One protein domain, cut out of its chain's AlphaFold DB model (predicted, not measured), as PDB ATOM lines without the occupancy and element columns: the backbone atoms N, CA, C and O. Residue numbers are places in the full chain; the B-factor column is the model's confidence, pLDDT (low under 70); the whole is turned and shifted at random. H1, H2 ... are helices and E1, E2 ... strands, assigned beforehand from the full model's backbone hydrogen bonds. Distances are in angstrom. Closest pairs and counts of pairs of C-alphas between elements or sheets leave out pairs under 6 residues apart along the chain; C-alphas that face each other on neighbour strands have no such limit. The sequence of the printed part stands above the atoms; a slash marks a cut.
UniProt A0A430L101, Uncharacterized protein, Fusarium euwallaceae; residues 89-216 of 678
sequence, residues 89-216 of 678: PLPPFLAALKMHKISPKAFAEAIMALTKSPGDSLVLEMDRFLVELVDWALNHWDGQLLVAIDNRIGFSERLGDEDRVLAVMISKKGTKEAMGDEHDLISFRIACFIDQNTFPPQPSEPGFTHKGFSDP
ATOM      1  N   PRO A  89      42.295 -30.057 -10.379       89.12
ATOM      2  CA  PRO A  89      43.701 -29.694 -10.215       89.12
ATOM      3  C   PRO A  89      43.879 -28.171 -10.180       89.12
ATOM      4  O   PRO A  89      43.109 -27.428 -10.794       89.12
ATOM      5  N   LEU A  90      44.932 -27.702  -9.503       90.44
ATOM      6  CA  LEU A  90      45.273 -26.280  -9.518       90.44
ATOM      7  C   LEU A  90      45.572 -25.817 -10.956       90.44
ATOM      8  O   LEU A  90      46.346 -26.475 -11.657       90.44
ATOM      9  N   PRO A  91      45.034 -24.663 -11.389       92.06
ATOM     10  CA  PRO A  91      45.426 -24.029 -12.642       92.06
ATOM     11  C   PRO A  91      46.954 -23.864 -12.740       92.06
ATOM     12  O   PRO A  91      47.575 -23.504 -11.735       92.06
ATOM     13  N   PRO A  92      47.580 -24.041 -13.924       90.56
ATOM     14  CA  PRO A  92      49.041 -24.007 -14.075       90.56
ATOM     15  C   PRO A  92      49.711 -22.757 -13.491       90.56
ATOM     16  O   PRO A  92      50.785 -22.848 -12.900       90.56
ATOM     17  N   PHE A  93      49.049 -21.599 -13.603       89.00
ATOM     18  CA  PHE A  93      49.504 -20.344 -13.005       89.00
ATOM     19  C   PHE A  93      49.648 -20.439 -11.476       89.00
ATOM     20  O   PHE A  93      50.671 -20.041 -10.928       89.00
ATOM     21  N   LEU A  94      48.647 -21.002 -10.793       89.12
ATOM     22  CA  LEU A  94      48.635 -21.159  -9.337       89.12
ATOM     23  C   LEU A  94      49.547 -22.306  -8.885       89.12
ATOM     24  O   LEU A  94      50.240 -22.182  -7.881       89.12
ATOM     25  N   ALA A  95      49.608 -23.392  -9.659       88.06
ATOM     26  CA  ALA A  95      50.484 -24.532  -9.391       88.06
ATOM     27  C   ALA A  95      51.984 -24.172  -9.446       88.06
ATOM     28  O   ALA A  95      52.807 -24.851  -8.833       88.06
ATOM     29  N   ALA A  96      52.353 -23.105 -10.166       86.56
ATOM     30  CA  ALA A  96      53.731 -22.624 -10.254       86.56
ATOM     31  C   ALA A  96      54.206 -21.851  -9.003       86.56
ATOM     32  O   ALA A  96      55.414 -21.660  -8.828       86.56
ATOM     33  N   LEU A  97      53.285 -21.405  -8.143       82.81
ATOM     34  CA  LEU A  97      53.590 -20.599  -6.959       82.81
ATOM     35  C   LEU A  97      54.140 -21.454  -5.813       82.81
ATOM     36  O   LEU A  97      53.804 -22.630  -5.667       82.81
ATOM     37  N   LYS A  98      54.965 -20.850  -4.946       81.62
ATOM     38  CA  LYS A  98      55.369 -21.490  -3.689       81.62
ATOM     39  C   LYS A  98      54.148 -21.628  -2.778       81.62
ATOM     40  O   LYS A  98      53.587 -20.627  -2.341       81.62
ATOM     41  N   MET A  99      53.763 -22.866  -2.496       83.44
ATOM     42  CA  MET A  99      52.639 -23.186  -1.621       83.44
ATOM     43  C   MET A  99      53.038 -22.972  -0.162       83.44
ATOM     44  O   MET A  99      54.013 -23.553   0.313       83.44
ATOM     45  N   HIS A 100      52.274 -22.147   0.543       82.75
ATOM     46  CA  HIS A 100      52.325 -22.026   1.991       82.75
ATOM     47  C   HIS A 100      51.075 -22.666   2.572       82.75
ATOM     48  O   HIS A 100      49.986 -22.534   2.017       82.75
ATOM     49  N   LYS A 101      51.266 -23.376   3.677       84.00
ATOM     50  CA  LYS A 101      50.236 -24.177   4.323       84.00
ATOM     51  C   LYS A 101      49.858 -23.554   5.667       84.00
ATOM     52  O   LYS A 101      50.716 -23.007   6.369       84.00
ATOM     53  N   ILE A 102      48.583 -23.619   6.028       86.94
ATOM     54  CA  ILE A 102      48.038 -22.959   7.224       86.94
ATOM     55  C   ILE A 102      47.646 -23.960   8.305       86.94
ATOM     56  O   ILE A 102      47.419 -25.133   8.030       86.94
ATOM     57  N   SER A 103      47.538 -23.507   9.555       87.44
ATOM     58  CA  SER A 103      47.069 -24.380  10.639       87.44
ATOM     59  C   SER A 103      45.584 -24.750  10.485       87.44
ATOM     60  O   SER A 103      44.810 -23.919   9.998       87.44
ATOM     61  N   PRO A 104      45.139 -25.923  10.981       88.69
ATOM     62  CA  PRO A 104      43.734 -26.336  10.894       88.69
ATOM     63  C   PRO A 104      42.759 -25.324  11.508       88.69
ATOM     64  O   PRO A 104      41.654 -25.116  11.009       88.69
ATOM     65  N   LYS A 105      43.182 -24.656  12.590       87.25
ATOM     66  CA  LYS A 105      42.396 -23.604  13.242       87.25
ATOM     67  C   LYS A 105      42.269 -22.366  12.351       87.25
ATOM     68  O   LYS A 105      41.162 -21.866  12.194       87.25
ATOM     69  N   ALA A 106      43.376 -21.896  11.773       88.94
ATOM     70  CA  ALA A 106      43.373 -20.743  10.872       88.94
ATOM     71  C   ALA A 106      42.546 -21.020   9.608       88.94
ATOM     72  O   ALA A 106      41.793 -20.153   9.174       88.94
ATOM     73  N   PHE A 107      42.631 -22.243   9.068       92.38
ATOM     74  CA  PHE A 107      41.779 -22.699   7.970       92.38
ATOM     75  C   PHE A 107      40.299 -22.602   8.346       92.38
ATOM     76  O   PHE A 107      39.537 -21.935   7.654       92.38
ATOM     77  N   ALA A 108      39.895 -23.184   9.479       91.19
ATOM     78  CA  ALA A 108      38.505 -23.131   9.932       91.19
ATOM     79  C   ALA A 108      37.994 -21.690  10.121       91.19
ATOM     80  O   ALA A 108      36.890 -21.375   9.684       91.19
ATOM     81  N   GLU A 109      38.799 -20.803  10.718       88.88
ATOM     82  CA  GLU A 109      38.446 -19.383  10.881       88.88
ATOM     83  C   GLU A 109      38.269 -18.675   9.529       88.88
ATOM     84  O   GLU A 109      37.308 -17.925   9.351       88.88
ATOM     85  N   ALA A 110      39.154 -18.948   8.565       91.38
ATOM     86  CA  ALA A 110      39.071 -18.397   7.218       91.38
ATOM     87  C   ALA A 110      37.810 -18.870   6.481       91.38
ATOM     88  O   ALA A 110      37.086 -18.044   5.931       91.38
ATOM     89  N   ILE A 111      37.499 -20.172   6.520       92.56
ATOM     90  CA  ILE A 111      36.286 -20.717   5.893       92.56
ATOM     91  C   ILE A 111      35.028 -20.122   6.535       92.56
ATOM     92  O   ILE A 111      34.100 -19.732   5.827       92.56
ATOM     93  N   MET A 112      34.995 -19.970   7.862       88.38
ATOM     94  CA  MET A 112      33.882 -19.290   8.534       88.38
ATOM     95  C   MET A 112      33.752 -17.826   8.101       88.38
ATOM     96  O   MET A 112      32.635 -17.344   7.940       88.38
ATOM     97  N   ALA A 113      34.862 -17.108   7.918       88.25
ATOM     98  CA  ALA A 113      34.833 -15.725   7.445       88.25
ATOM     99  C   ALA A 113      34.340 -15.622   5.990       88.25
ATOM    100  O   ALA A 113      33.517 -14.762   5.698       88.25
ATOM    101  N   LEU A 114      34.769 -16.534   5.108       89.12
ATOM    102  CA  LEU A 114      34.314 -16.598   3.712       89.12
ATOM    103  C   LEU A 114      32.827 -16.971   3.584       89.12
ATOM    104  O   LEU A 114      32.168 -16.543   2.642       89.12
ATOM    105  N   THR A 115      32.289 -17.763   4.517       86.44
ATOM    106  CA  THR A 115      30.908 -18.283   4.447       86.44
ATOM    107  C   THR A 115      29.878 -17.460   5.224       86.44
ATOM    108  O   THR A 115      28.691 -17.547   4.919       86.44
ATOM    109  N   LYS A 116      30.286 -16.652   6.214       80.88
ATOM    110  CA  LYS A 116      29.371 -15.826   7.031       80.88
ATOM    111  C   LYS A 116      28.756 -14.631   6.301       80.88
ATOM    112  O   LYS A 116      27.770 -14.100   6.808       80.88
ATOM    113  N   SER A 117      29.295 -14.244   5.148       70.94
ATOM    114  CA  SER A 117      28.794 -13.131   4.330       70.94
ATOM    115  C   SER A 117      28.233 -13.623   2.984       70.94
ATOM    116  O   SER A 117      28.769 -13.275   1.930       70.94
ATOM    117  N   PRO A 118      27.199 -14.492   2.976       64.38
ATOM    118  CA  PRO A 118      26.603 -14.968   1.733       64.38
ATOM    119  C   PRO A 118      25.948 -13.798   0.984       64.38
ATOM    120  O   PRO A 118      25.133 -13.077   1.556       64.38
ATOM    121  N   GLY A 119      26.316 -13.623  -0.289       68.94
ATOM    122  CA  GLY A 119      25.825 -12.548  -1.162       68.94
ATOM    123  C   GLY A 119      26.769 -11.353  -1.353       68.94
ATOM    124  O   GLY A 119      26.530 -10.556  -2.257       68.94
ATOM    125  N   ASP A 120      27.855 -11.242  -0.579       79.44
ATOM    126  CA  ASP A 120      28.818 -10.139  -0.707       79.44
ATOM    127  C   ASP A 120      30.036 -10.515  -1.568       79.44
ATOM    128  O   ASP A 120      30.527 -11.647  -1.535       79.44
ATOM    129  N   SER A 121      30.583  -9.530  -2.287       87.94
ATOM    130  CA  SER A 121      31.925  -9.625  -2.878       87.94
ATOM    131  C   SER A 121      32.994  -9.402  -1.805       87.94
ATOM    132  O   SER A 121      32.909  -8.455  -1.015       87.94
ATOM    133  N   LEU A 122      34.007 -10.269  -1.776       91.19
ATOM    134  CA  LEU A 122      35.014 -10.355  -0.718       91.19
ATOM    135  C   LEU A 122      36.432 -10.149  -1.260       91.19
ATOM    136  O   LEU A 122      36.780 -10.647  -2.330       91.19
ATOM    137  N   VAL A 123      37.280  -9.468  -0.489       90.69
ATOM    138  CA  VAL A 123      38.736  -9.435  -0.684       90.69
ATOM    139  C   VAL A 123      39.385 -10.403   0.302       90.69
ATOM    140  O   VAL A 123      39.139 -10.310   1.505       90.69
ATOM    141  N   LEU A 124      40.243 -11.291  -0.200       92.12
ATOM    142  CA  LEU A 124      41.185 -12.083   0.585       92.12
ATOM    143  C   LEU A 124      42.600 -11.562   0.322       92.12
ATOM    144  O   LEU A 124      43.226 -11.896  -0.684       92.12
ATOM    145  N   GLU A 125      43.115 -10.746   1.230       90.31
ATOM    146  CA  GLU A 125      44.500 -10.281   1.192       90.31
ATOM    147  C   GLU A 125      45.383 -11.288   1.918       90.31
ATOM    148  O   GLU A 125      45.091 -11.662   3.051       90.31
ATOM    149  N   MET A 126      46.471 -11.724   1.293       89.56
ATOM    150  CA  MET A 126      47.445 -12.625   1.901       89.56
ATOM    151  C   MET A 126      48.871 -12.149   1.628       89.56
ATOM    152  O   MET A 126      49.194 -11.603   0.566       89.56
ATOM    153  N   ASP A 127      49.750 -12.345   2.607       85.75
ATOM    154  CA  ASP A 127      51.178 -12.071   2.443       85.75
ATOM    155  C   ASP A 127      51.874 -13.081   1.528       85.75
ATOM    156  O   ASP A 127      52.783 -12.728   0.773       85.75
ATOM    157  N   ARG A 128      51.421 -14.332   1.573       84.75
ATOM    158  CA  ARG A 128      51.978 -15.487   0.868       84.75
ATOM    159  C   ARG A 128      50.854 -16.311   0.245       84.75
ATOM    160  O   ARG A 128      49.717 -16.230   0.686       84.75
ATOM    161  N   PHE A 129      51.168 -17.129  -0.761       87.50
ATOM    162  CA  PHE A 129      50.175 -17.989  -1.411       87.50
ATOM    163  C   PHE A 129      49.747 -19.146  -0.492       87.50
ATOM    164  O   PHE A 129      50.466 -20.139  -0.364       87.50
ATOM    165  N   LEU A 130      48.584 -18.997   0.149       90.25
ATOM    166  CA  LEU A 130      47.981 -19.993   1.038       90.25
ATOM    167  C   LEU A 130      47.162 -20.993   0.213       90.25
ATOM    168  O   LEU A 130      46.026 -20.704  -0.177       90.25
ATOM    169  N   VAL A 131      47.761 -22.144  -0.097       89.88
ATOM    170  CA  VAL A 131      47.244 -23.053  -1.133       89.88
ATOM    171  C   VAL A 131      45.870 -23.618  -0.783       89.88
ATOM    172  O   VAL A 131      45.002 -23.690  -1.649       89.88
ATOM    173  N   GLU A 132      45.630 -23.946   0.487       91.06
ATOM    174  CA  GLU A 132      44.385 -24.577   0.926       91.06
ATOM    175  C   GLU A 132      43.191 -23.636   0.783       91.06
ATOM    176  O   GLU A 132      42.104 -24.087   0.439       91.06
ATOM    177  N   LEU A 133      43.381 -22.333   1.019       93.81
ATOM    178  CA  LEU A 133      42.302 -21.347   0.906       93.81
ATOM    179  C   LEU A 133      41.924 -21.100  -0.551       93.81
ATOM    180  O   LEU A 133      40.741 -21.019  -0.874       93.81
ATOM    181  N   VAL A 134      42.922 -20.991  -1.430       94.19
ATOM    182  CA  VAL A 134      42.681 -20.739  -2.854       94.19
ATOM    183  C   VAL A 134      42.120 -21.983  -3.542       94.19
ATOM    184  O   VAL A 134      41.170 -21.855  -4.309       94.19
ATOM    185  N   ASP A 135      42.636 -23.182  -3.248       94.19
ATOM    186  CA  ASP A 135      42.082 -24.429  -3.797       94.19
ATOM    187  C   ASP A 135      40.677 -24.713  -3.243       94.19
ATOM    188  O   ASP A 135      39.795 -25.152  -3.980       94.19
ATOM    189  N   TRP A 136      40.406 -24.377  -1.976       95.44
ATOM    190  CA  TRP A 136      39.048 -24.455  -1.440       95.44
ATOM    191  C   TRP A 136      38.109 -23.487  -2.170       95.44
ATOM    192  O   TRP A 136      37.057 -23.904  -2.645       95.44
ATOM    193  N   ALA A 137      38.506 -22.225  -2.364       94.44
ATOM    194  CA  ALA A 137      37.711 -21.266  -3.132       94.44
ATOM    195  C   ALA A 137      37.460 -21.737  -4.576       94.44
ATOM    196  O   ALA A 137      36.343 -21.620  -5.063       94.44
ATOM    197  N   LEU A 138      38.451 -22.344  -5.236       94.75
ATOM    198  CA  LEU A 138      38.301 -22.908  -6.585       94.75
ATOM    199  C   LEU A 138      37.230 -24.002  -6.692       94.75
ATOM    200  O   LEU A 138      36.677 -24.198  -7.773       94.75
ATOM    201  N   ASN A 139      36.970 -24.729  -5.603       93.25
ATOM    202  CA  ASN A 139      36.021 -25.842  -5.578       93.25
ATOM    203  C   ASN A 139      34.672 -25.483  -4.924       93.25
ATOM    204  O   ASN A 139      33.707 -26.218  -5.119       93.25
ATOM    205  N   HIS A 140      34.598 -24.389  -4.155       92.25
ATOM    206  CA  HIS A 140      33.423 -24.042  -3.336       92.25
ATOM    207  C   HIS A 140      32.861 -22.637  -3.574       92.25
ATOM    208  O   HIS A 140      31.738 -22.363  -3.152       92.25
ATOM    209  N   TRP A 141      33.608 -21.728  -4.207       92.69
ATOM    210  CA  TRP A 141      33.108 -20.384  -4.479       92.69
ATOM    211  C   TRP A 141      32.092 -20.414  -5.620       92.69
ATOM    212  O   TRP A 141      32.418 -20.762  -6.752       92.69
ATOM    213  N   ASP A 142      30.865 -20.005  -5.322       91.56
ATOM    214  CA  ASP A 142      29.825 -19.784  -6.327       91.56
ATOM    215  C   ASP A 142      29.907 -18.323  -6.788       91.56
ATOM    216  O   ASP A 142      29.489 -17.437  -6.052       91.56
ATOM    217  N   GLY A 143      30.567 -18.049  -7.914       92.69
ATOM    218  CA  GLY A 143      30.747 -16.698  -8.463       92.69
ATOM    219  C   GLY A 143      32.080 -16.511  -9.186       92.69
ATOM    220  O   GLY A 143      32.671 -17.478  -9.667       92.69
ATOM    221  N   GLN A 144      32.587 -15.281  -9.291       93.62
ATOM    222  CA  GLN A 144      33.879 -15.001  -9.929       93.62
ATOM    223  C   GLN A 144      35.037 -15.069  -8.926       93.62
ATOM    224  O   GLN A 144      35.013 -14.389  -7.903       93.62
ATOM    225  N   LEU A 145      36.083 -15.832  -9.244       94.75
ATOM    226  CA  LEU A 145      37.347 -15.856  -8.510       94.75
ATOM    227  C   LEU A 145      38.422 -15.107  -9.302       94.75
ATOM    228  O   LEU A 145      38.740 -15.464 -10.436       94.75
ATOM    229  N   LEU A 146      39.013 -14.091  -8.678       93.94
ATOM    230  CA  LEU A 146      40.144 -13.328  -9.201       93.94
ATOM    231  C   LEU A 146      41.357 -13.571  -8.310       93.94
ATOM    232  O   LEU A 146      41.255 -13.439  -7.097       93.94
ATOM    233  N   VAL A 147      42.517 -13.872  -8.890       93.06
ATOM    234  CA  VAL A 147      43.784 -13.934  -8.150       93.06
ATOM    235  C   VAL A 147      44.765 -12.955  -8.770       93.06
ATOM    236  O   VAL A 147      45.160 -13.086  -9.935       93.06
ATOM    237  N   ALA A 148      45.177 -11.976  -7.973       89.31
ATOM    238  CA  ALA A 148      46.192 -11.004  -8.320       89.31
ATOM    239  C   ALA A 148      47.448 -11.198  -7.466       89.31
ATOM    240  O   ALA A 148      47.378 -11.413  -6.258       89.31
ATOM    241  N   ILE A 149      48.610 -11.090  -8.104       85.12
ATOM    242  CA  ILE A 149      49.919 -11.124  -7.448       85.12
ATOM    243  C   ILE A 149      50.610  -9.812  -7.762       85.12
ATOM    244  O   ILE A 149      50.704  -9.452  -8.937       85.12
ATOM    245  N   ASP A 150      51.100  -9.111  -6.738       75.94
ATOM    246  CA  ASP A 150      51.782  -7.821  -6.933       75.94
ATOM    247  C   ASP A 150      50.908  -6.853  -7.767       75.94
ATOM    248  O   ASP A 150      51.334  -6.248  -8.751       75.94
ATOM    249  N   ASN A 151      49.614  -6.810  -7.418       74.94
ATOM    250  CA  ASN A 151      48.554  -6.031  -8.072       74.94
ATOM    251  C   ASN A 151      48.300  -6.345  -9.560       74.94
ATOM    252  O   ASN A 151      47.642  -5.568 -10.250       74.94
ATOM    253  N   ARG A 152      48.777  -7.486 -10.074       82.50
ATOM    254  CA  ARG A 152      48.487  -7.957 -11.438       82.50
ATOM    255  C   ARG A 152      47.622  -9.205 -11.399       82.50
ATOM    256  O   ARG A 152      48.020 -10.197 -10.792       82.50
ATOM    257  N   ILE A 153      46.473  -9.174 -12.074       86.81
ATOM    258  CA  ILE A 153      45.605 -10.350 -12.226       86.81
ATOM    259  C   ILE A 153      46.371 -11.410 -13.016       86.81
ATOM    260  O   ILE A 153      46.742 -11.190 -14.167       86.81
ATOM    261  N   GLY A 154      46.613 -12.552 -12.382       85.94
ATOM    262  CA  GLY A 154      47.221 -13.713 -13.022       85.94
ATOM    263  C   GLY A 154      46.235 -14.851 -13.276       85.94
ATOM    264  O   GLY A 154      46.509 -15.727 -14.091       85.94
ATOM    265  N   PHE A 155      45.075 -14.820 -12.618       92.69
ATOM    266  CA  PHE A 155      43.996 -15.781 -12.816       92.69
ATOM    267  C   PHE A 155      42.632 -15.111 -12.608       92.69
ATOM    268  O   PHE A 155      42.465 -14.301 -11.696       92.69
ATOM    269  N   SER A 156      41.668 -15.439 -13.467       94.19
ATOM    270  CA  SER A 156      40.283 -14.968 -13.408       94.19
ATOM    271  C   SER A 156      39.383 -16.046 -13.990       94.19
ATOM    272  O   SER A 156      39.582 -16.450 -15.136       94.19
ATOM    273  N   GLU A 157      38.408 -16.509 -13.216       95.06
ATOM    274  CA  GLU A 157      37.457 -17.518 -13.668       95.06
ATOM    275  C   GLU A 157      36.095 -17.342 -12.994       95.06
ATOM    276  O   GLU A 157      36.019 -17.006 -11.812       95.06
ATOM    277  N   ARG A 158      35.012 -17.580 -13.742       95.00
ATOM    278  CA  ARG A 158      33.659 -17.685 -13.190       95.00
ATOM    279  C   ARG A 158      33.385 -19.147 -12.838       95.00
ATOM    280  O   ARG A 158      33.310 -19.982 -13.733       95.00
ATOM    281  N   LEU A 159      33.280 -19.434 -11.544       92.81
ATOM    282  CA  LEU A 159      33.139 -20.776 -10.970       92.81
ATOM    283  C   LEU A 159      31.680 -21.167 -10.702       92.81
ATOM    284  O   LEU A 159      31.388 -22.353 -10.569       92.81
ATOM    285  N   GLY A 160      30.773 -20.187 -10.647       89.88
ATOM    286  CA  GLY A 160      29.356 -20.414 -10.390       89.88
ATOM    287  C   GLY A 160      28.440 -19.331 -10.961       89.88
ATOM    288  O   GLY A 160      28.869 -18.465 -11.739       89.88
ATOM    289  N   ASP A 161      27.170 -19.416 -10.590       89.56
ATOM    290  CA  ASP A 161      26.080 -18.631 -11.161       89.56
ATOM    291  C   ASP A 161      25.892 -17.293 -10.437       89.56
ATOM    292  O   ASP A 161      25.471 -16.325 -11.073       89.56
ATOM    293  N   GLU A 162      26.252 -17.191  -9.152       89.44
ATOM    294  CA  GLU A 162      26.117 -15.934  -8.406       89.44
ATOM    295  C   GLU A 162      27.021 -14.819  -8.974       89.44
ATOM    296  O   GLU A 162      28.153 -15.047  -9.399       89.44
ATOM    297  N   ASP A 163      26.547 -13.570  -8.940       86.00
ATOM    298  CA  ASP A 163      27.284 -12.398  -9.449       86.00
ATOM    299  C   ASP A 163      28.287 -11.815  -8.426       86.00
ATOM    300  O   ASP A 163      28.725 -10.669  -8.535       86.00
ATOM    301  N   ARG A 164      28.674 -12.597  -7.411       88.25
ATOM    302  CA  ARG A 164      29.645 -12.181  -6.389       88.25
ATOM    303  C   ARG A 164      31.085 -12.458  -6.813       88.25
ATOM    304  O   ARG A 164      31.379 -13.424  -7.519       88.25
ATOM    305  N   VAL A 165      32.007 -11.636  -6.320       91.06
ATOM    306  CA  VAL A 165      33.436 -11.715  -6.649       91.06
ATOM    307  C   VAL A 165      34.257 -12.009  -5.397       91.06
ATOM    308  O   VAL A 165      34.129 -11.310  -4.398       91.06
ATOM    309  N   LEU A 166      35.150 -12.994  -5.464       93.50
ATOM    310  CA  LEU A 166      36.232 -13.186  -4.503       93.50
ATOM    311  C   LEU A 166      37.547 -12.729  -5.141       93.50
ATOM    312  O   LEU A 166      38.061 -13.376  -6.055       93.50
ATOM    313  N   ALA A 167      38.093 -11.613  -4.663       92.50
ATOM    314  CA  ALA A 167      39.383 -11.089  -5.095       92.50
ATOM    315  C   ALA A 167      40.489 -11.497  -4.117       92.50
ATOM    316  O   ALA A 167      40.566 -11.006  -2.994       92.50
ATOM    317  N   VAL A 168      41.368 -12.387  -4.559       93.31
ATOM    318  CA  VAL A 168      42.539 -12.843  -3.818       93.31
ATOM    319  C   VAL A 168      43.744 -11.986  -4.193       93.31
ATOM    320  O   VAL A 168      44.179 -11.987  -5.343       93.31
ATOM    321  N   MET A 169      44.303 -11.276  -3.219       90.00
ATOM    322  CA  MET A 169      45.436 -10.366  -3.391       90.00
ATOM    323  C   MET A 169      46.664 -10.932  -2.675       90.00
ATOM    324  O   MET A 169      46.694 -11.003  -1.448       90.00
ATOM    325  N   ILE A 170      47.690 -11.323  -3.432       88.62
ATOM    326  CA  ILE A 170      48.938 -11.895  -2.907       88.62
ATOM    327  C   ILE A 170      50.042 -10.842  -2.997       88.62
ATOM    328  O   ILE A 170      50.457 -10.442  -4.090       88.62
ATOM    329  N   SER A 171      50.520 -10.379  -1.842       78.19
ATOM    330  CA  SER A 171      51.407  -9.209  -1.765       78.19
ATOM    331  C   SER A 171      52.893  -9.507  -2.011       78.19
ATOM    332  O   SER A 171      53.589  -8.638  -2.531       78.19
ATOM    333  N   LYS A 172      53.405 -10.717  -1.728       65.81
ATOM    334  CA  LYS A 172      54.789 -11.109  -2.077       65.81
ATOM    335  C   LYS A 172      54.822 -12.139  -3.209       65.81
ATOM    336  O   LYS A 172      54.182 -13.186  -3.132       65.81
ATOM    337  N   LYS A 173      55.664 -11.903  -4.229       55.62
ATOM    338  CA  LYS A 173      56.086 -12.944  -5.183       55.62
ATOM    339  C   LYS A 173      56.953 -13.962  -4.444       55.62
ATOM    340  O   LYS A 173      58.167 -13.811  -4.366       55.62
ATOM    341  N   GLY A 174      56.345 -15.010  -3.905       51.69
ATOM    342  CA  GLY A 174      57.080 -16.219  -3.548       51.69
ATOM    343  C   GLY A 174      57.525 -16.941  -4.820       51.69
ATOM    344  O   GLY A 174      56.913 -17.936  -5.198       51.69
ATOM    345  N   THR A 175      58.543 -16.433  -5.524       49.62
ATOM    346  CA  THR A 175      59.251 -17.243  -6.524       49.62
ATOM    347  C   THR A 175      60.023 -18.340  -5.793       49.62
ATOM    348  O   THR A 175      60.474 -18.149  -4.663       49.62
ATOM    349  N   LYS A 176      60.183 -19.511  -6.428       49.97
ATOM    350  CA  LYS A 176      60.913 -20.656  -5.849       49.97
ATOM    351  C   LYS A 176      62.358 -20.318  -5.424       49.97
ATOM    352  O   LYS A 176      62.938 -21.062  -4.646       49.97
ATOM    353  N   GLU A 177      62.911 -19.204  -5.906       40.03
ATOM    354  CA  GLU A 177      64.310 -18.787  -5.738       40.03
ATOM    355  C   GLU A 177      64.580 -17.868  -4.531       40.03
ATOM    356  O   GLU A 177      65.741 -17.622  -4.211       40.03
ATOM    357  N   ALA A 178      63.557 -17.374  -3.823       41.81
ATOM    358  CA  ALA A 178      63.770 -16.549  -2.630       41.81
ATOM    359  C   ALA A 178      64.112 -17.431  -1.408       41.81
ATOM    360  O   ALA A 178      63.234 -17.808  -0.628       41.81
ATOM    361  N   MET A 179      65.391 -17.803  -1.281       39.16
ATOM    362  CA  MET A 179      65.965 -18.451  -0.094       39.16
ATOM    363  C   MET A 179      66.378 -17.427   0.969       39.16
ATOM    364  O   MET A 179      66.963 -16.393   0.653       39.16
ATOM    365  N   GLY A 180      66.130 -17.776   2.232       39.53
ATOM    366  CA  GLY A 180      66.664 -17.104   3.414       39.53
ATOM    367  C   GLY A 180      65.768 -17.335   4.626       39.53
ATOM    368  O   GLY A 180      64.615 -16.914   4.616       39.53
ATOM    369  N   ASP A 181      66.297 -18.037   5.626       47.62
ATOM    370  CA  ASP A 181      65.690 -18.339   6.924       47.62
ATOM    371  C   ASP A 181      64.944 -17.155   7.556       47.62
ATOM    372  O   ASP A 181      65.568 -16.262   8.116       47.62
ATOM    373  N   GLU A 182      63.612 -17.186   7.571       40.75
ATOM    374  CA  GLU A 182      62.809 -16.459   8.557       40.75
ATOM    375  C   GLU A 182      61.547 -17.275   8.826       40.75
ATOM    376  O   GLU A 182      60.838 -17.660   7.895       40.75
ATOM    377  N   HIS A 183      61.295 -17.576  10.101       50.22
ATOM    378  CA  HIS A 183      60.126 -18.312  10.575       50.22
ATOM    379  C   HIS A 183      58.859 -17.889   9.820       50.22
ATOM    380  O   HIS A 183      58.545 -16.701   9.784       50.22
ATOM    381  N   ASP A 184      58.178 -18.865   9.207       61.31
ATOM    382  CA  ASP A 184      57.035 -18.740   8.290       61.31
ATOM    383  C   ASP A 184      55.814 -18.065   8.952       61.31
ATOM    384  O   ASP A 184      54.767 -18.672   9.179       61.31
ATOM    385  N   LEU A 185      55.937 -16.785   9.296       71.88
ATOM    386  CA  LEU A 185      54.818 -15.951   9.684       71.88
ATOM    387  C   LEU A 185      53.930 -15.793   8.445       71.88
ATOM    388  O   LEU A 185      54.390 -15.346   7.387       71.88
ATOM    389  N   ILE A 186      52.682 -16.217   8.598       79.94
ATOM    390  CA  ILE A 186      51.603 -16.086   7.629       79.94
ATOM    391  C   ILE A 186      50.608 -15.054   8.150       79.94
ATOM    392  O   ILE A 186      50.285 -14.994   9.346       79.94
ATOM    393  N   SER A 187      50.098 -14.235   7.246       86.25
ATOM    394  CA  SER A 187      49.073 -13.257   7.558       86.25
ATOM    395  C   SER A 187      48.095 -13.108   6.410       86.25
ATOM    396  O   SER A 187      48.472 -13.042   5.240       86.25
ATOM    397  N   PHE A 188      46.814 -13.074   6.759       90.06
ATOM    398  CA  PHE A 188      45.757 -12.850   5.791       90.06
ATOM    399  C   PHE A 188      44.605 -12.056   6.401       90.06
ATOM    400  O   PHE A 188      44.380 -12.087   7.616       90.06
ATOM    401  N   ARG A 189      43.877 -11.339   5.548       90.44
ATOM    402  CA  ARG A 189      42.695 -10.549   5.887       90.44
ATOM    403  C   ARG A 189      41.560 -10.883   4.926       90.44
ATOM    404  O   ARG A 189      41.779 -10.963   3.724       90.44
ATOM    405  N   ILE A 190      40.355 -11.053   5.461       89.88
ATOM    406  CA  ILE A 190      39.115 -11.257   4.705       89.88
ATOM    407  C   ILE A 190      38.163 -10.107   5.037       89.88
ATOM    408  O   ILE A 190      37.881  -9.860   6.212       89.88
ATOM    409  N   ALA A 191      37.677  -9.395   4.023       88.31
ATOM    410  CA  ALA A 191      36.761  -8.263   4.183       88.31
ATOM    411  C   ALA A 191      35.812  -8.132   2.983       88.31
ATOM    412  O   ALA A 191      36.127  -8.623   1.902       88.31
ATOM    413  N   CYS A 192      34.677  -7.451   3.151       85.81
ATOM    414  CA  CYS A 192      33.780  -7.137   2.033       85.81
ATOM    415  C   CYS A 192      34.338  -5.975   1.197       85.81
ATOM    416  O   CYS A 192      35.138  -5.175   1.687       85.81
ATOM    417  N   PHE A 193      33.909  -5.856  -0.058       80.69
ATOM    418  CA  PHE A 193      34.230  -4.689  -0.887       80.69
ATOM    419  C   PHE A 193      33.569  -3.428  -0.307       80.69
ATOM    420  O   PHE A 193      32.392  -3.456   0.049       80.69
ATOM    421  N   ILE A 194      34.305  -2.314  -0.240       68.88
ATOM    422  CA  ILE A 194      33.723  -0.991   0.057       68.88
ATOM    423  C   ILE A 194      32.909  -0.486  -1.143       68.88
ATOM    424  O   ILE A 194      31.822   0.059  -0.970       68.88
ATOM    425  N   ASP A 195      33.430  -0.685  -2.355       65.75
ATOM    426  CA  ASP A 195      32.806  -0.305  -3.621       65.75
ATOM    427  C   ASP A 195      33.146  -1.358  -4.687       65.75
ATOM    428  O   ASP A 195      34.298  -1.763  -4.841       65.75
ATOM    429  N   GLN A 196      32.127  -1.827  -5.408       61.84
ATOM    430  CA  GLN A 196      32.272  -2.847  -6.450       61.84
ATOM    431  C   GLN A 196      32.853  -2.283  -7.760       61.84
ATOM    432  O   GLN A 196      33.242  -3.057  -8.631       61.84
ATOM    433  N   ASN A 197      32.945  -0.953  -7.898       61.62
ATOM    434  CA  ASN A 197      33.427  -0.278  -9.107       61.62
ATOM    435  C   ASN A 197      34.917   0.106  -9.068       61.62
ATOM    436  O   ASN A 197      35.450   0.586 -10.071       61.62
ATOM    437  N   THR A 198      35.606  -0.083  -7.941       60.00
ATOM    438  CA  THR A 198      37.025   0.263  -7.777       60.00
ATOM    439  C   THR A 198      37.918  -0.978  -7.850       60.00
ATOM    440  O   THR A 198      37.681  -1.974  -7.170       60.00
ATOM    441  N   PHE A 199      38.972  -0.925  -8.679       54.91
ATOM    442  CA  PHE A 199      39.962  -2.000  -8.815       54.91
ATOM    443  C   PHE A 199      41.396  -1.467  -8.598       54.91
ATOM    444  O   PHE A 199      41.781  -0.515  -9.282       54.91
ATOM    445  N   PRO A 200      42.213  -2.064  -7.704       59.38
ATOM    446  CA  PRO A 200      41.896  -3.216  -6.855       59.38
ATOM    447  C   PRO A 200      40.835  -2.878  -5.786       59.38
ATOM    448  O   PRO A 200      40.779  -1.735  -5.327       59.38
ATOM    449  N   PRO A 201      39.983  -3.847  -5.409       64.44
ATOM    450  CA  PRO A 201      38.892  -3.624  -4.464       64.44
ATOM    451  C   PRO A 201      39.426  -3.223  -3.088       64.44
ATOM    452  O   PRO A 201      40.353  -3.846  -2.569       64.44
ATOM    453  N   GLN A 202      38.838  -2.184  -2.488       66.38
ATOM    454  CA  GLN A 202      39.215  -1.739  -1.146       66.38
ATOM    455  C   GLN A 202      38.451  -2.539  -0.074       66.38
ATOM    456  O   GLN A 202      37.220  -2.614  -0.149       66.38
ATOM    457  N   PRO A 203      39.141  -3.132   0.921       70.19
ATOM    458  CA  PRO A 203      38.511  -3.933   1.969       70.19
ATOM    459  C   PRO A 203      37.795  -3.061   3.007       70.19
ATOM    460  O   PRO A 203      38.377  -2.115   3.538       70.19
ATOM    461  N   SER A 204      36.560  -3.418   3.367       70.44
ATOM    462  CA  SER A 204      35.801  -2.751   4.427       70.44
ATOM    463  C   SER A 204      36.429  -2.961   5.812       70.44
ATOM    464  O   SER A 204      37.157  -3.933   6.064       70.44
ATOM    465  N   GLU A 205      36.169  -2.026   6.730       70.44
ATOM    466  CA  GLU A 205      36.511  -2.163   8.148       70.44
ATOM    467  C   GLU A 205      35.242  -2.333   9.002       70.44
ATOM    468  O   GLU A 205      34.293  -1.570   8.809       70.44
ATOM    469  N   PRO A 206      35.209  -3.290   9.958       64.88
ATOM    470  CA  PRO A 206      36.267  -4.244  10.314       64.88
ATOM    471  C   PRO A 206      36.241  -5.536   9.467       64.88
ATOM    472  O   PRO A 206      35.197  -6.162   9.303       64.88
ATOM    473  N   GLY A 207      37.411  -5.980   8.993       73.81
ATOM    474  CA  GLY A 207      37.605  -7.295   8.361       73.81
ATOM    475  C   GLY A 207      38.172  -8.341   9.332       73.81
ATOM    476  O   GLY A 207      38.799  -7.998  10.336       73.81
ATOM    477  N   PHE A 208      38.004  -9.630   9.026       84.31
ATOM    478  CA  PHE A 208      38.681 -10.705   9.756       84.31
ATOM    479  C   PHE A 208      40.175 -10.687   9.420       84.31
ATOM    480  O   PHE A 208      40.533 -10.697   8.249       84.31
ATOM    481  N   THR A 209      41.051 -10.671  10.427       85.81
ATOM    482  CA  THR A 209      42.510 -10.688  10.232       85.81
ATOM    483  C   THR A 209      43.135 -11.814  11.036       85.81
ATOM    484  O   THR A 209      42.866 -11.951  12.229       85.81
ATOM    485  N   HIS A 210      44.023 -12.572  10.401       86.81
ATOM    486  CA  HIS A 210      44.840 -13.591  11.037       86.81
ATOM    487  C   HIS A 210      46.325 -13.243  10.895       86.81
ATOM    488  O   HIS A 210      46.786 -12.858   9.821       86.81
ATOM    489  N   LYS A 211      47.081 -13.408  11.985       84.31
ATOM    490  CA  LYS A 211      48.548 -13.382  12.004       84.31
ATOM    491  C   LYS A 211      49.027 -14.534  12.875       84.31
ATOM    492  O   LYS A 211      48.659 -14.607  14.046       84.31
ATOM    493  N   GLY A 212      49.835 -15.418  12.313       76.69
ATOM    494  CA  GLY A 212      50.306 -16.606  13.011       76.69
ATOM    495  C   GLY A 212      51.467 -17.259  12.286       76.69
ATOM    496  O   GLY A 212      51.893 -16.800  11.231       76.69
ATOM    497  N   PHE A 213      51.995 -18.330  12.862       69.00
ATOM    498  CA  PHE A 213      52.991 -19.158  12.192       69.00
ATOM    499  C   PHE A 213      52.294 -20.185  11.299       69.00
ATOM    500  O   PHE A 213      51.209 -20.671  11.639       69.00
ATOM    501  N   SER A 214      52.925 -20.547  10.182       67.31
ATOM    502  CA  SER A 214      52.577 -21.771   9.465       67.31
ATOM    503  C   SER A 214      52.638 -22.947  10.436       67.31
ATOM    504  O   SER A 214      53.463 -22.955  11.353       67.31
ATOM    505  N   ASP A 215      51.790 -23.951  10.249       63.25
ATOM    506  CA  ASP A 215      51.788 -25.107  11.142       63.25
ATOM    507  C   ASP A 215      53.178 -25.800  11.152       63.25
ATOM    508  O   ASP A 215      53.685 -26.218  10.111       63.25
ATOM    509  N   PRO A 216      53.848 -25.896  12.316       50.75
ATOM    510  CA  PRO A 216      55.215 -26.409  12.413       50.75
ATOM    511  C   PRO A 216      55.328 -27.903  12.068       50.75
ATOM    512  O   PRO A 216      56.430 -28.389  11.825       50.75
TER     513      PRO A 216
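What this domain is: This is residues 89 to 216 of the 678 residues of an uncharacterized protein of Fusarium euwallaceae (UniProt A0A430L101). What is the main picture? A twisted sheet of six strands has helices H2 and H3 side by side over one face, making two layers, while short H1 only grazes the sheet. What is printed? The 128 residues hold, in order, H1 H2 E1 H3 E2 E3 E4 E5 E6, a mixed class of helices and strands; the mixed sheet runs E3 E2 E4 E1 E5 E6. The whole is compact, with a radius of gyration of the C-alphas of 14.0 A and spans of 41 by 29 by 26 A.

Where its parts are: Where are the helices? H1 is residues 92 to 95, from C-alpha 92 at (49.041, -24.007, -14.075); H2 is 104 to 115, 16.5 A long, and H3 is 131 to 140, 14.0 A. Where are the strands? E1 is 122 to 126, E2 144 to 149, E3 152 to 158, E4 165 to 170, E5 185 to 192, 24.1 A long, and E6 208 to 213, ending at C-alpha 213 (52.991, -19.158, 12.192).

How they stand to each other: How do the strands pair? E2 and E4 are parallel, with N 168 and O 146 2.7 A apart, as are E4 and E1, with N 124 and O 167 at 2.8 A. E1 and E5 are antiparallel, N 123 to O 191 2.8 A; hairpins E2 and E3, N 145 to O 157 2.8 A, and E5 and E6, N 186 to O 212 2.8 A, are antiparallel too. How do the helices sit? H2, 9.7 A over the sheet, runs along E5 at 9 degrees on the local plane; H3, on the same face at a height of 9.9 A, lies over E2 and E4. H2, with residues 107 to 111 alone, touches H3, closest at the C-alphas of Phe 107 and Leu 133, 7.2 A, the same way at a tilt of 37 degrees, only just steep. Which unit and backbones stand out? E1, H3, E2 form a split strand-helix-strand unit, two strands running the same way with E4 between them, its crossover right-handed; every O i to N i+4 pair is within hydrogen-bond range in H2 and H3, and H1 is too short for one.

The domain as a whole: How large is it? The two C-alphas farthest apart, of Asp 161 and Asp 181, are 43.5 A apart, and the printed part has no cut. Where are the long links and low confidence? E4 to E5, residues 171 to 184, and E5 to E6, residues 193 to 207, are long links; mean pLDDT of the printed part is 80.6, with 29 residues under 70, among them 172 to 184 and 194 to 202.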